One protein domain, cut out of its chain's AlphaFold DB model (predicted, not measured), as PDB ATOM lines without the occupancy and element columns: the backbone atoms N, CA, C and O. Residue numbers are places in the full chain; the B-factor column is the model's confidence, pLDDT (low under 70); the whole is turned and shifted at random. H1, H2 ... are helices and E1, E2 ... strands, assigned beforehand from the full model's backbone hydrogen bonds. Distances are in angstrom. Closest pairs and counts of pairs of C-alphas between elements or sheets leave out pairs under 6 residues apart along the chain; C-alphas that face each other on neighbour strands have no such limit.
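What this domain is: This is residues 27 to 120 of the 436 residues of an uncharacterized protein of Saccharothrix texasensis (UniProt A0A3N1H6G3). What does the shape look like? A twisted sheet of four parallel strands makes the middle layer of three, with H1 and H2 over one face and H3 over the opposite face, where it covers the E1 and E4 half. The longest link, residues 72 to 85, holds no named element and loops out from E2 before the backbone returns as E3. What are its parts and its size? The 94 printed residues have three named helices and four named strands, in the order H1 E1 H2 E2 E3 H3 E4, and the class is mixed, helices and strands; the sheet runs E2 E3 E1 E4. The whole is compact, with a radius of gyration of the C-alphas of 12.2 A and spans of 35 by 27 by 17 A.

Where its parts are: Where does the printed part begin, and what comes first? H1, residues 27 to 36, begins with C-alpha 27 at (-14.996, -25.029, 32.623) and is 14.2 A long from first to last C-alpha. E1, residues 43 to 48, follows with 16.3 A, then H2, residues 55 to 63, with 11.9 A. What comes next? E2, residues 69 to 71, is 6.7 A long, and E3, residues 86 to 90, is 13.3 A long, with C-alpha 86 at (-18.539, -6.162, 28.519). Where do the last elements lie? H3, residues 96 to 107, is the longest helix by residues and measures 16.9 A. E4, residues 111 to 116, measures 17.0 A and ends with C-alpha 116 at (-25.782, -22.687, 29.565).

How they stand to each other: How are the strands joined? E2 and E3 are parallel at 22 degrees, with N 88 and O 69 at 2.8 A, within hydrogen-bond range. E3 and E1 are parallel at 16 degrees, with N 47 and O 89 at 2.8 A, and E1 and E4 at 17 degrees, with N 115 and O 46 at 2.8 A. E2 and E4 are the edge strands, and from edge to edge the strands' lines turn by 54 degrees. Where are the first two helices? H1 is on the sheet over E1, only just not over E4 as well, at a height over the sheet of 9.7 A; H2 is on the same face over E3, only just not over E1 as well, at 8.5 A. Each runs along the strands, at 5 degrees on the local plane to the strand under it. H1 and H2 only just touch, with 3 pairs of C-alphas within 8 A, the closest those of Leu 29 and Phe 62 at 7.1 A, at a steep tilt of 49 degrees, the same way. Where is H3? It is on the opposite face over E1 and E4, at a height over the sheet of 9.6 A, and apart from H1 and H2; its closest C-alphas to E4 are those of Arg 102 and Ala 112, 5.7 A apart. Which units and helix bonds are there? E1, H2, E2 and E3, H3, E4 are split strand-helix-strand units, two parallel strands with another strand between them in the sheet, each with a right-handed crossover. In H1, H2 and H3 every O i to N i+4 pair is within hydrogen-bond range.

The domain as a whole: How far does the printed part reach? The two C-alphas farthest apart are those of Asp 107 and Arg 120, 35.5 A. Are there cuts or long links? The printed part has no cut, and the link from E2 to E3, 14 residues, is the one long link. Where is confidence low? The mean pLDDT of the printed part is 86.4, and residues 78 to 79 are under 70.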
ATOM      1  N   ASP A  27     -14.774 -25.167  34.066       90.31
ATOM      2  CA  ASP A  27     -14.996 -25.029  32.623       90.31
ATOM      3  C   ASP A  27     -15.799 -23.768  32.299       90.31
ATOM      4  O   ASP A  27     -15.421 -23.008  31.408       90.31
ATOM      5  N   GLU A  28     -16.868 -23.497  33.056       92.94
ATOM      6  CA  GLU A  28     -17.680 -22.295  32.874       92.94
ATOM      7  C   GLU A  28     -16.863 -21.029  33.168       92.94
ATOM      8  O   GLU A  28     -16.963 -20.046  32.435       92.94
ATOM      9  N   LEU A  29     -16.002 -21.047  34.193       93.25
ATOM     10  CA  LEU A  29     -15.073 -19.947  34.464       93.25
ATOM     11  C   LEU A  29     -14.058 -19.754  33.334       93.25
ATOM     12  O   LEU A  29     -13.776 -18.614  32.960       93.25
ATOM     13  N   ALA A  30     -13.532 -20.840  32.764       93.12
ATOM     14  CA  ALA A  30     -12.630 -20.767  31.620       93.12
ATOM     15  C   ALA A  30     -13.335 -20.190  30.382       93.12
ATOM     16  O   ALA A  30     -12.748 -19.395  29.649       93.12
ATOM     17  N   GLU A  31     -14.601 -20.539  30.149       94.94
ATOM     18  CA  GLU A  31     -15.411 -19.956  29.077       94.94
ATOM     19  C   GLU A  31     -15.691 -18.469  29.282       94.94
ATOM     20  O   GLU A  31     -15.496 -17.683  28.352       94.94
ATOM     21  N   LEU A  32     -16.063 -18.062  30.497       94.94
ATOM     22  CA  LEU A  32     -16.258 -16.652  30.834       94.94
ATOM     23  C   LEU A  32     -14.956 -15.849  30.688       94.94
ATOM     24  O   LEU A  32     -14.978 -14.738  30.152       94.94
ATOM     25  N   ALA A  33     -13.813 -16.414  31.089       93.88
ATOM     26  CA  ALA A  33     -12.502 -15.791  30.903       93.88
ATOM     27  C   ALA A  33     -12.160 -15.621  29.414       93.88
ATOM     28  O   ALA A  33     -11.836 -14.509  28.991       93.88
ATOM     29  N   ARG A  34     -12.336 -16.676  28.602       94.00
ATOM     30  CA  ARG A  34     -12.150 -16.621  27.139       94.00
ATOM     31  C   ARG A  34     -13.053 -15.585  26.478       94.00
ATOM     32  O   ARG A  34     -12.621 -14.890  25.563       94.00
ATOM     33  N   TRP A  35     -14.302 -15.482  26.919       94.69
ATOM     34  CA  TRP A  35     -15.235 -14.475  26.423       94.69
ATOM     35  C   TRP A  35     -14.766 -13.052  26.759       94.69
ATOM     36  O   TRP A  35     -14.702 -12.201  25.870       94.69
ATOM     37  N   ARG A  36     -14.383 -12.794  28.016       92.06
ATOM     38  CA  ARG A  36     -13.873 -11.486  28.459       92.06
ATOM     39  C   ARG A  36     -12.649 -11.056  27.657       92.06
ATOM     40  O   ARG A  36     -12.599  -9.911  27.207       92.06
ATOM     41  N   GLU A  37     -11.701 -11.973  27.488       91.19
ATOM     42  CA  GLU A  37     -10.415 -11.779  26.804       91.19
ATOM     43  C   GLU A  37     -10.524 -11.794  25.273       91.19
ATOM     44  O   GLU A  37      -9.528 -11.572  24.585       91.19
ATOM     45  N   GLY A  38     -11.724 -12.020  24.729       88.81
ATOM     46  CA  GLY A  38     -11.989 -11.929  23.298       88.81
ATOM     47  C   GLY A  38     -11.567 -10.575  22.718       88.81
ATOM     48  O   GLY A  38     -11.656  -9.539  23.381       88.81
ATOM     49  N   GLY A  39     -11.106 -10.576  21.467       85.56
ATOM     50  CA  GLY A  39     -10.570  -9.379  20.807       85.56
ATOM     51  C   GLY A  39     -11.620  -8.325  20.438       85.56
ATOM     52  O   GLY A  39     -11.266  -7.242  19.977       85.56
ATOM     53  N   GLU A  40     -12.912  -8.612  20.604       86.81
ATOM     54  CA  GLU A  40     -13.981  -7.696  20.212       86.81
ATOM     55  C   GLU A  40     -14.097  -6.525  21.193       86.81
ATOM     56  O   GLU A  40     -14.182  -6.735  22.394       86.81
ATOM     57  N   ALA A  41     -14.188  -5.279  20.723       85.06
ATOM     58  CA  ALA A  41     -14.274  -4.118  21.621       85.06
ATOM     59  C   ALA A  41     -15.552  -4.099  22.486       85.06
ATOM     60  O   ALA A  41     -15.561  -3.528  23.575       85.06
ATOM     61  N   ARG A  42     -16.635  -4.721  22.004       92.00
ATOM     62  CA  ARG A  42     -17.943  -4.768  22.663       92.00
ATOM     63  C   ARG A  42     -18.516  -6.176  22.604       92.00
ATOM     64  O   ARG A  42     -18.574  -6.777  21.532       92.00
ATOM     65  N   SER A  43     -18.932  -6.713  23.746       93.69
ATOM     66  CA  SER A  43     -19.529  -8.041  23.809       93.69
ATOM     67  C   SER A  43     -20.527  -8.181  24.952       93.69
ATOM     68  O   SER A  43     -20.359  -7.604  26.027       93.69
ATOM     69  N   VAL A  44     -21.575  -8.957  24.692       94.56
ATOM     70  CA  VAL A  44     -22.609  -9.337  25.647       94.56
ATOM     71  C   VAL A  44     -22.690 -10.860  25.713       94.56
ATOM     72  O   VAL A  44     -22.684 -11.526  24.676       94.56
ATOM     73  N   LEU A  45     -22.754 -11.417  26.918       95.00
ATOM     74  CA  LEU A  45     -22.925 -12.853  27.126       95.00
ATOM     75  C   LEU A  45     -24.138 -13.117  28.008       95.00
ATOM     76  O   LEU A  45     -24.275 -12.503  29.062       95.00
ATOM     77  N   LEU A  46     -25.002 -14.040  27.589       95.88
ATOM     78  CA  LEU A  46     -26.094 -14.546  28.413       95.88
ATOM     79  C   LEU A  46     -25.675 -15.818  29.151       95.88
ATOM     80  O   LEU A  46     -25.514 -16.863  28.536       95.88
ATOM     81  N   LEU A  47     -25.593 -15.754  30.473       95.38
ATOM     82  CA  LEU A  47     -25.481 -16.908  31.355       95.38
ATOM     83  C   LEU A  47     -26.885 -17.398  31.739       95.38
ATOM     84  O   LEU A  47     -27.612 -16.714  32.465       95.38
ATOM     85  N   HIS A  48     -27.286 -18.580  31.274       92.88
ATOM     86  CA  HIS A  48     -28.639 -19.107  31.497       92.88
ATOM     87  C   HIS A  48     -28.661 -20.530  32.047       92.88
ATOM     88  O   HIS A  48     -27.643 -21.206  32.069       92.88
ATOM     89  N   GLY A  49     -29.799 -20.966  32.588       87.06
ATOM     90  CA  GLY A  49     -29.958 -22.300  33.169       87.06
ATOM     91  C   GLY A  49     -30.979 -22.353  34.313       87.06
ATOM     92  O   GLY A  49     -31.358 -21.305  34.847       87.06
ATOM     93  N   PRO A  50     -31.396 -23.551  34.755       77.19
ATOM     94  CA  PRO A  50     -32.477 -23.724  35.730       77.19
ATOM     95  C   PRO A  50     -32.259 -22.985  37.060       77.19
ATOM     96  O   PRO A  50     -31.144 -22.580  37.408       77.19
ATOM     97  N   ALA A  51     -33.327 -22.787  37.835       74.19
ATOM     98  CA  ALA A  51     -33.205 -22.283  39.205       74.19
ATOM     99  C   ALA A  51     -32.269 -23.185  40.040       74.19
ATOM    100  O   ALA A  51     -32.115 -24.368  39.757       74.19
ATOM    101  N   GLY A  52     -31.574 -22.616  41.027       73.44
ATOM    102  CA  GLY A  52     -30.726 -23.389  41.946       73.44
ATOM    103  C   GLY A  52     -29.377 -23.898  41.406       73.44
ATOM    104  O   GLY A  52     -28.555 -24.343  42.200       73.44
ATOM    105  N   VAL A  53     -29.071 -23.784  40.106       82.00
ATOM    106  CA  VAL A  53     -27.803 -24.309  39.529       82.00
ATOM    107  C   VAL A  53     -26.549 -23.462  39.814       82.00
ATOM    108  O   VAL A  53     -25.447 -23.844  39.430       82.00
ATOM    109  N   GLY A  54     -26.691 -22.313  40.485       82.50
ATOM    110  CA  GLY A  54     -25.555 -21.493  40.933       82.50
ATOM    111  C   GLY A  54     -25.135 -20.333  40.017       82.50
ATOM    112  O   GLY A  54     -24.110 -19.714  40.282       82.50
ATOM    113  N   LYS A  55     -25.925 -19.976  38.991       88.81
ATOM    114  CA  LYS A  55     -25.613 -18.884  38.034       88.81
ATOM    115  C   LYS A  55     -25.214 -17.563  38.699       88.81
ATOM    116  O   LYS A  55     -24.170 -17.011  38.379       88.81
ATOM    117  N   THR A  56     -26.012 -17.082  39.657       85.19
ATOM    118  CA  THR A  56     -25.740 -15.823  40.372       85.19
ATOM    119  C   THR A  56     -24.432 -15.892  41.168       85.19
ATOM    120  O   THR A  56     -23.694 -14.912  41.206       85.19
ATOM    121  N   ARG A  57     -24.109 -17.047  41.772       85.94
ATOM    122  CA  ARG A  57     -22.831 -17.243  42.475       85.94
ATOM    123  C   ARG A  57     -21.653 -17.246  41.493       85.94
ATOM    124  O   ARG A  57     -20.685 -16.538  41.735       85.94
ATOM    125  N   LEU A  58     -21.774 -17.962  40.372       89.88
ATOM    126  CA  LEU A  58     -20.764 -18.001  39.307       89.88
ATOM    127  C   LEU A  58     -20.487 -16.605  38.734       89.88
ATOM    128  O   LEU A  58     -19.337 -16.180  38.671       89.88
ATOM    129  N   ALA A  59     -21.537 -15.870  38.370       90.50
ATOM    130  CA  ALA A  59     -21.401 -14.537  37.800       90.50
ATOM    131  C   ALA A  59     -20.777 -13.540  38.784       90.50
ATOM    132  O   ALA A  59     -19.915 -12.767  38.384       90.50
ATOM    133  N   ARG A  60     -21.162 -13.569  40.069       87.56
ATOM    134  CA  ARG A  60     -20.554 -12.706  41.100       87.56
ATOM    135  C   ARG A  60     -19.085 -13.030  41.328       87.56
ATOM    136  O   ARG A  60     -18.277 -12.108  41.357       87.56
ATOM    137  N   HIS A  61     -18.747 -14.316  41.439       89.31
ATOM    138  CA  HIS A  61     -17.360 -14.755  41.586       89.31
ATOM    139  C   HIS A  61     -16.506 -14.285  40.404       89.31
ATOM    140  O   HIS A  61     -15.434 -13.722  40.595       89.31
ATOM    141  N   PHE A  62     -17.016 -14.435  39.182       91.31
ATOM    142  CA  PHE A  62     -16.338 -13.964  37.981       91.31
ATOM    143  C   PHE A  62     -16.240 -12.428  37.903       91.31
ATOM    144  O   PHE A  62     -15.228 -11.890  37.456       91.31
ATOM    145  N   ALA A  63     -17.283 -11.705  38.319       88.19
ATOM    146  CA  ALA A  63     -17.375 -10.250  38.200       88.19
ATOM    147  C   ALA A  63     -16.490  -9.476  39.183       88.19
ATOM    148  O   ALA A  63     -16.080  -8.363  38.857       88.19
ATOM    149  N   ALA A  64     -16.190 -10.058  40.350       83.56
ATOM    150  CA  ALA A  64     -15.467  -9.394  41.436       83.56
ATOM    151  C   ALA A  64     -14.148  -8.733  40.985       83.56
ATOM    152  O   ALA A  64     -13.853  -7.629  41.433       83.56
ATOM    153  N   ASP A  65     -13.436  -9.345  40.028       71.75
ATOM    154  CA  ASP A  65     -12.109  -8.898  39.573       71.75
ATOM    155  C   ASP A  65     -12.005  -8.687  38.046       71.75
ATOM    156  O   ASP A  65     -10.905  -8.636  37.491       71.75
ATOM    157  N   SER A  66     -13.126  -8.602  37.318       76.38
ATOM    158  CA  SER A  66     -13.106  -8.668  35.842       76.38
ATOM    159  C   SER A  66     -13.515  -7.399  35.096       76.38
ATOM    160  O   SER A  66     -13.371  -7.370  33.873       76.38
ATOM    161  N   GLY A  67     -13.997  -6.356  35.782       82.50
ATOM    162  CA  GLY A  67     -14.465  -5.121  35.128       82.50
ATOM    163  C   GLY A  67     -15.669  -5.336  34.199       82.50
ATOM    164  O   GLY A  67     -15.910  -4.538  33.297       82.50
ATOM    165  N   VAL A  68     -16.398  -6.439  34.389       90.19
ATOM    166  CA  VAL A  68     -17.585  -6.808  33.614       90.19
ATOM    167  C   VAL A  68     -18.833  -6.282  34.315       90.19
ATOM    168  O   VAL A  68     -19.015  -6.492  35.514       90.19
ATOM    169  N   SER A  69     -19.725  -5.641  33.560       90.06
ATOM    170  CA  SER A  69     -21.030  -5.225  34.076       90.06
ATOM    171  C   SER A  69     -21.971  -6.423  34.141       90.06
ATOM    172  O   SER A  69     -22.227  -7.057  33.118       90.06
ATOM    173  N   VAL A  70     -22.495  -6.734  35.325       90.56
ATOM    174  CA  VAL A  70     -23.432  -7.847  35.525       90.56
ATOM    175  C   VAL A  70     -24.854  -7.331  35.657       90.56
ATOM    176  O   VAL A  70     -25.132  -6.469  36.490       90.56
ATOM    177  N   VAL A  71     -25.765  -7.920  34.889       88.94
ATOM    178  CA  VAL A  71     -27.209  -7.718  35.015       88.94
ATOM    179  C   VAL A  71     -27.833  -9.053  35.400       88.94
ATOM    180  O   VAL A  71     -27.941  -9.958  34.571       88.94
ATOM    181  N   ASP A  72     -28.202  -9.191  36.674       84.88
ATOM    182  CA  ASP A  72     -29.031 -10.317  37.117       84.88
ATOM    183  C   ASP A  72     -30.485 -10.090  36.685       84.88
ATOM    184  O   ASP A  72     -30.875  -8.953  36.417       84.88
ATOM    185  N   ASP A  73     -31.273 -11.163  36.610       78.50
ATOM    186  CA  ASP A  73     -32.685 -11.088  36.206       78.50
ATOM    187  C   ASP A  73     -32.883 -10.391  34.836       78.50
ATOM    188  O   ASP A  73     -33.829  -9.630  34.630       78.50
ATOM    189  N   ALA A  74     -31.977 -10.633  33.882       83.94
ATOM    190  CA  ALA A  74     -31.938  -9.914  32.607       83.94
ATOM    191  C   ALA A  74     -33.202 -10.104  31.751       83.94
ATOM    192  O   ALA A  74     -33.538  -9.236  30.951       83.94
ATOM    193  N   ASP A  75     -33.926 -11.205  31.942       77.62
ATOM    194  CA  ASP A  75     -35.220 -11.476  31.318       77.62
ATOM    195  C   ASP A  75     -36.361 -10.601  31.870       77.62
ATOM    196  O   ASP A  75     -37.383 -10.427  31.201       77.62
ATOM    197  N   LEU A  76     -36.186 -10.014  33.059       74.00
ATOM    198  CA  LEU A  76     -37.133  -9.079  33.676       74.00
ATOM    199  C   LEU A  76     -36.870  -7.621  33.275       74.00
ATOM    200  O   LEU A  76     -37.715  -6.755  33.509       74.00
ATOM    201  N   ALA A  77     -35.698  -7.326  32.707       71.31
ATOM    202  CA  ALA A  77     -35.316  -5.969  32.353       71.31
ATOM    203  C   ALA A  77     -36.127  -5.475  31.146       71.31
ATOM    204  O   ALA A  77     -36.125  -6.084  30.079       71.31
ATOM    205  N   THR A  78     -36.785  -4.325  31.290       62.28
ATOM    206  CA  THR A  78     -37.498  -3.661  30.183       62.28
ATOM    207  C   THR A  78     -36.546  -3.091  29.133       62.28
ATOM    208  O   THR A  78     -36.897  -2.985  27.960       62.28
ATOM    209  N   HIS A  79     -35.327  -2.730  29.539       66.38
ATOM    210  CA  HIS A  79     -34.272  -2.267  28.650       66.38
ATOM    211  C   HIS A  79     -32.909  -2.725  29.169       66.38
ATOM    212  O   HIS A  79     -32.557  -2.472  30.321       66.38
ATOM    213  N   LEU A  80     -32.116  -3.353  28.302       73.25
ATOM    214  CA  LEU A  80     -30.727  -3.692  28.593       73.25
ATOM    215  C   LEU A  80     -29.836  -2.518  28.196       73.25
ATOM    216  O   LEU A  80     -29.731  -2.180  27.016       73.25
ATOM    217  N   ASP A  81     -29.213  -1.873  29.178       70.62
ATOM    218  CA  ASP A  81     -28.300  -0.763  28.920       70.62
ATOM    219  C   ASP A  81     -26.926  -1.286  28.467       70.62
ATOM    220  O   ASP A  81     -26.050  -1.601  29.271       70.62
ATOM    221  N   LEU A  82     -26.743  -1.408  27.151       74.06
ATOM    222  CA  LEU A  82     -25.482  -1.817  26.525       74.06
ATOM    223  C   LEU A  82     -24.534  -0.615  26.352       74.06
ATOM    224  O   LEU A  82     -24.119  -0.296  25.241       74.06
ATOM    225  N   ARG A  83     -24.223   0.101  27.438       77.06
ATOM    226  CA  ARG A  83     -23.205   1.178  27.429       77.06
ATOM    227  C   ARG A  83     -21.803   0.651  27.668       77.06
ATOM    228  O   ARG A  83     -20.836   1.189  27.133       77.06
ATOM    229  N   GLU A  84     -21.715  -0.405  28.461       84.12
ATOM    230  CA  GLU A  84     -20.451  -1.002  28.856       84.12
ATOM    231  C   GLU A  84     -19.912  -1.931  27.754       84.12
ATOM    232  O   GLU A  84     -20.690  -2.564  27.029       84.12
ATOM    233  N   PRO A  85     -18.581  -2.045  27.600       87.75
ATOM    234  CA  PRO A  85     -17.962  -2.879  26.568       87.75
ATOM    235  C   PRO A  85     -18.110  -4.384  26.840       87.75
ATOM    236  O   PRO A  85     -17.979  -5.200  25.923       87.75
ATOM    237  N   ARG A  86     -18.366  -4.771  28.094       91.62
ATOM    238  CA  ARG A  86     -18.539  -6.162  28.519       91.62
ATOM    239  C   ARG A  86     -19.725  -6.265  29.462       91.62
ATOM    240  O   ARG A  86     -19.658  -5.798  30.597       91.62
ATOM    241  N   VAL A  87     -20.797  -6.889  28.981       92.56
ATOM    242  CA  VAL A  87     -22.038  -7.068  29.741       92.56
ATOM    243  C   VAL A  87     -22.332  -8.557  29.900       92.56
ATOM    244  O   VAL A  87     -22.474  -9.274  28.914       92.56
ATOM    245  N   LEU A  88     -22.425  -9.022  31.142       93.69
ATOM    246  CA  LEU A  88     -22.837 -10.375  31.500       93.69
ATOM    247  C   LEU A  88     -24.289 -10.341  31.981       93.69
ATOM    248  O   LEU A  88     -24.600  -9.755  33.017       93.69
ATOM    249  N   LEU A  89     -25.177 -10.972  31.227       93.81
ATOM    250  CA  LEU A  89     -26.595 -11.101  31.540       93.81
ATOM    251  C   LEU A  89     -26.848 -12.440  32.221       93.81
ATOM    252  O   LEU A  89     -26.270 -13.445  31.816       93.81
ATOM    253  N   ILE A  90     -27.739 -12.483  33.208       91.88
ATOM    254  CA  ILE A  90     -28.127 -13.724  33.885       91.88
ATOM    255  C   ILE A  90     -29.633 -13.929  33.740       91.88
ATOM    256  O   ILE A  90     -30.414 -13.045  34.076       91.88
ATOM    257  N   SER A  91     -30.050 -15.109  33.283       88.38
ATOM    258  CA  SER A  91     -31.468 -15.487  33.160       88.38
ATOM    259  C   SER A  91     -31.685 -16.959  33.505       88.38
ATOM    260  O   SER A  91     -30.738 -17.738  33.574       88.38
ATOM    261  N   ARG A  92     -32.933 -17.375  33.730       81.62
ATOM    262  CA  ARG A  92     -33.288 -18.800  33.833       81.62
ATOM    263  C   ARG A  92     -33.307 -19.491  32.471       81.62
ATOM    264  O   ARG A  92     -32.885 -20.637  32.366       81.62
ATOM    265  N   THR A  93     -33.759 -18.790  31.437       78.94
ATOM    266  CA  THR A  93     -33.956 -19.351  30.099       78.94
ATOM    267  C   THR A  93     -33.370 -18.441  29.026       78.94
ATOM    268  O   THR A  93     -33.455 -17.209  29.091       78.94
ATOM    269  N   ALA A  94     -32.799 -19.061  27.996       77.81
ATOM    270  CA  ALA A  94     -32.650 -18.422  26.700       77.81
ATOM    271  C   ALA A  94     -34.002 -18.547  25.976       77.81
ATOM    272  O   ALA A  94     -34.425 -19.644  25.622       77.81
ATOM    273  N   GLY A  95     -34.728 -17.437  25.842       84.75
ATOM    274  CA  GLY A  95     -36.034 -17.387  25.174       84.75
ATOM    275  C   GLY A  95     -36.035 -16.406  24.005       84.75
ATOM    276  O   GLY A  95     -34.998 -15.846  23.653       84.75
ATOM    277  N   TRP A  96     -37.213 -16.136  23.436       88.12
ATOM    278  CA  TRP A  96     -37.350 -15.165  22.339       88.12
ATOM    279  C   TRP A  96     -36.875 -13.761  22.736       88.12
ATOM    280  O   TRP A  96     -36.260 -13.074  21.932       88.12
ATOM    281  N   TRP A  97     -37.012 -13.372  24.005       85.25
ATOM    282  CA  TRP A  97     -36.402 -12.142  24.528       85.25
ATOM    283  C   TRP A  97     -34.892 -12.063  24.248       85.25
ATOM    284  O   TRP A  97     -34.412 -11.046  23.749       85.25
ATOM    285  N   TRP A  98     -34.148 -13.152  24.461       89.38
ATOM    286  CA  TRP A  98     -32.717 -13.183  24.178       89.38
ATOM    287  C   TRP A  98     -32.427 -13.120  22.679       89.38
ATOM    288  O   TRP A  98     -31.478 -12.451  22.287       89.38
ATOM    289  N   SER A  99     -33.245 -13.762  21.839       89.50
ATOM    290  CA  SER A  99     -33.111 -13.662  20.378       89.50
ATOM    291  C   SER A  99     -33.207 -12.206  19.908       89.50
ATOM    292  O   SER A  99     -32.293 -11.713  19.242       89.50
ATOM    293  N   ALA A 100     -34.228 -11.472  20.366       84.75
ATOM    294  CA  ALA A 100     -34.393 -10.049  20.059       84.75
ATOM    295  C   ALA A 100     -33.191  -9.213  20.529       84.75
ATOM    296  O   ALA A 100     -32.648  -8.396  19.780       84.75
ATOM    297  N   HIS A 101     -32.727  -9.428  21.764       86.06
ATOM    298  CA  HIS A 101     -31.583  -8.683  22.293       86.06
ATOM    299  C   HIS A 101     -30.264  -9.044  21.616       86.06
ATOM    300  O   HIS A 101     -29.447  -8.153  21.407       86.06
ATOM    301  N   ARG A 102     -30.060 -10.305  21.231       89.56
ATOM    302  CA  ARG A 102     -28.891 -10.760  20.470       89.56
ATOM    303  C   ARG A 102     -28.820 -10.056  19.117       89.56
ATOM    304  O   ARG A 102     -27.760  -9.557  18.752       89.56
ATOM    305  N   GLN A 103     -29.944  -9.983  18.404       87.56
ATOM    306  CA  GLN A 103     -30.031  -9.309  17.106       87.56
ATOM    307  C   GLN A 103     -29.779  -7.800  17.251       87.56
ATOM    308  O   GLN A 103     -28.929  -7.250  16.555       87.56
ATOM    309  N   ARG A 104     -30.409  -7.148  18.237       84.56
ATOM    310  CA  ARG A 104     -30.166  -5.727  18.540       84.56
ATOM    311  C   ARG A 104     -28.721  -5.452  18.970       84.56
ATOM    312  O   ARG A 104     -28.157  -4.425  18.610       84.56
ATOM    313  N   ALA A 105     -28.115  -6.347  19.745       87.62
ATOM    314  CA  ALA A 105     -26.716  -6.241  20.143       87.62
ATOM    315  C   ALA A 105     -25.797  -6.317  18.912       87.62
ATOM    316  O   ALA A 105     -24.908  -5.478  18.769       87.62
ATOM    317  N   ALA A 106     -26.057  -7.253  17.994       87.81
ATOM    318  CA  ALA A 106     -25.316  -7.369  16.741       87.81
ATOM    319  C   ALA A 106     -25.411  -6.088  15.890       87.81
ATOM    320  O   ALA A 106     -24.382  -5.610  15.413       87.81
ATOM    321  N   ASP A 107     -26.594  -5.472  15.787       85.56
ATOM    322  CA  ASP A 107     -26.777  -4.194  15.073       85.56
ATOM    323  C   ASP A 107     -25.946  -3.048  15.676       85.56
ATOM    324  O   ASP A 107     -25.509  -2.138  14.972       85.56
ATOM    325  N   LEU A 108     -25.710  -3.088  16.990       87.25
ATOM    326  CA  LEU A 108     -24.890  -2.119  17.723       87.25
ATOM    327  C   LEU A 108     -23.389  -2.472  17.725       87.25
ATOM    328  O   LEU A 108     -22.599  -1.819  18.416       87.25
ATOM    329  N   GLY A 109     -22.991  -3.506  16.978       89.19
ATOM    330  CA  GLY A 109     -21.610  -3.975  16.877       89.19
ATOM    331  C   GLY A 109     -21.119  -4.756  18.099       89.19
ATOM    332  O   GLY A 109     -19.910  -4.870  18.301       89.19
ATOM    333  N   TYR A 110     -22.024  -5.274  18.934       91.75
ATOM    334  CA  TYR A 110     -21.665  -6.194  20.012       91.75
ATOM    335  C   TYR A 110     -21.550  -7.618  19.476       91.75
ATOM    336  O   TYR A 110     -22.455  -8.125  18.812       91.75
ATOM    337  N   ARG A 111     -20.493  -8.327  19.876       93.31
ATOM    338  CA  ARG A 111     -20.502  -9.791  19.816       93.31
ATOM    339  C   ARG A 111     -21.441 -10.326  20.891       93.31
ATOM    340  O   ARG A 111     -21.197 -10.088  22.073       93.31
ATOM    341  N   ALA A 112     -22.462 -11.075  20.500       93.19
ATOM    342  CA  ALA A 112     -23.375 -11.732  21.427       93.19
ATOM    343  C   ALA A 112     -23.085 -13.239  21.517       93.19
ATOM    344  O   ALA A 112     -22.885 -13.895  20.496       93.19
ATOM    345  N   ALA A 113     -23.067 -13.782  22.732       94.12
ATOM    346  CA  ALA A 113     -22.878 -15.206  23.009       94.12
ATOM    347  C   ALA A 113     -23.781 -15.654  24.165       94.12
ATOM    348  O   ALA A 113     -24.305 -14.823  24.904       94.12
ATOM    349  N   ASP A 114     -23.959 -16.956  24.349       94.94
ATOM    350  CA  ASP A 114     -24.644 -17.500  25.516       94.94
ATOM    351  C   ASP A 114     -23.923 -18.727  26.074       94.94
ATOM    352  O   ASP A 114     -23.229 -19.433  25.346       94.94
ATOM    353  N   LEU A 115     -24.063 -18.926  27.383       95.25
ATOM    354  CA  LEU A 115     -23.469 -20.001  28.161       95.25
ATOM    355  C   LEU A 115     -24.549 -20.634  29.040       95.25
ATOM    356  O   LEU A 115     -25.082 -19.997  29.954       95.25
ATOM    357  N   ALA A 116     -24.859 -21.898  28.765       93.25
ATOM    358  CA  ALA A 116     -25.782 -22.687  29.565       93.25
ATOM    359  C   ALA A 116     -25.070 -23.272  30.797       93.25
ATOM    360  O   ALA A 116     -24.026 -23.908  30.683       93.25
ATOM    361  N   VAL A 117     -25.671 -23.107  31.972       90.00
ATOM    362  CA  VAL A 117     -25.213 -23.675  33.243       90.00
ATOM    363  C   VAL A 117     -26.164 -24.791  33.647       90.00
ATOM    364  O   VAL A 117     -27.327 -24.553  33.982       90.00
ATOM    365  N   THR A 118     -25.659 -26.017  33.651       84.06
ATOM    366  CA  THR A 118     -26.401 -27.214  34.062       84.06
ATOM    367  C   THR A 118     -26.045 -27.621  35.491       84.06
ATOM    368  O   THR A 118     -25.040 -27.177  36.053       84.06
ATOM    369  N   ALA A 119     -26.880 -28.443  36.127       73.44
ATOM    370  CA  ALA A 119     -26.488 -29.116  37.365       73.44
ATOM    371  C   ALA A 119     -25.369 -30.135  37.069       73.44
ATOM    372  O   ALA A 119     -25.386 -30.765  36.012       73.44
ATOM    373  N   ARG A 120     -24.405 -30.274  37.990       73.06
ATOM    374  CA  ARG A 120     -23.260 -31.199  37.899       73.06
ATOM    375  C   ARG A 120     -23.332 -32.222  39.042       73.06
ATOM    376  O   ARG A 120     -22.870 -31.915  40.143       73.06
TER     377      ARG A 120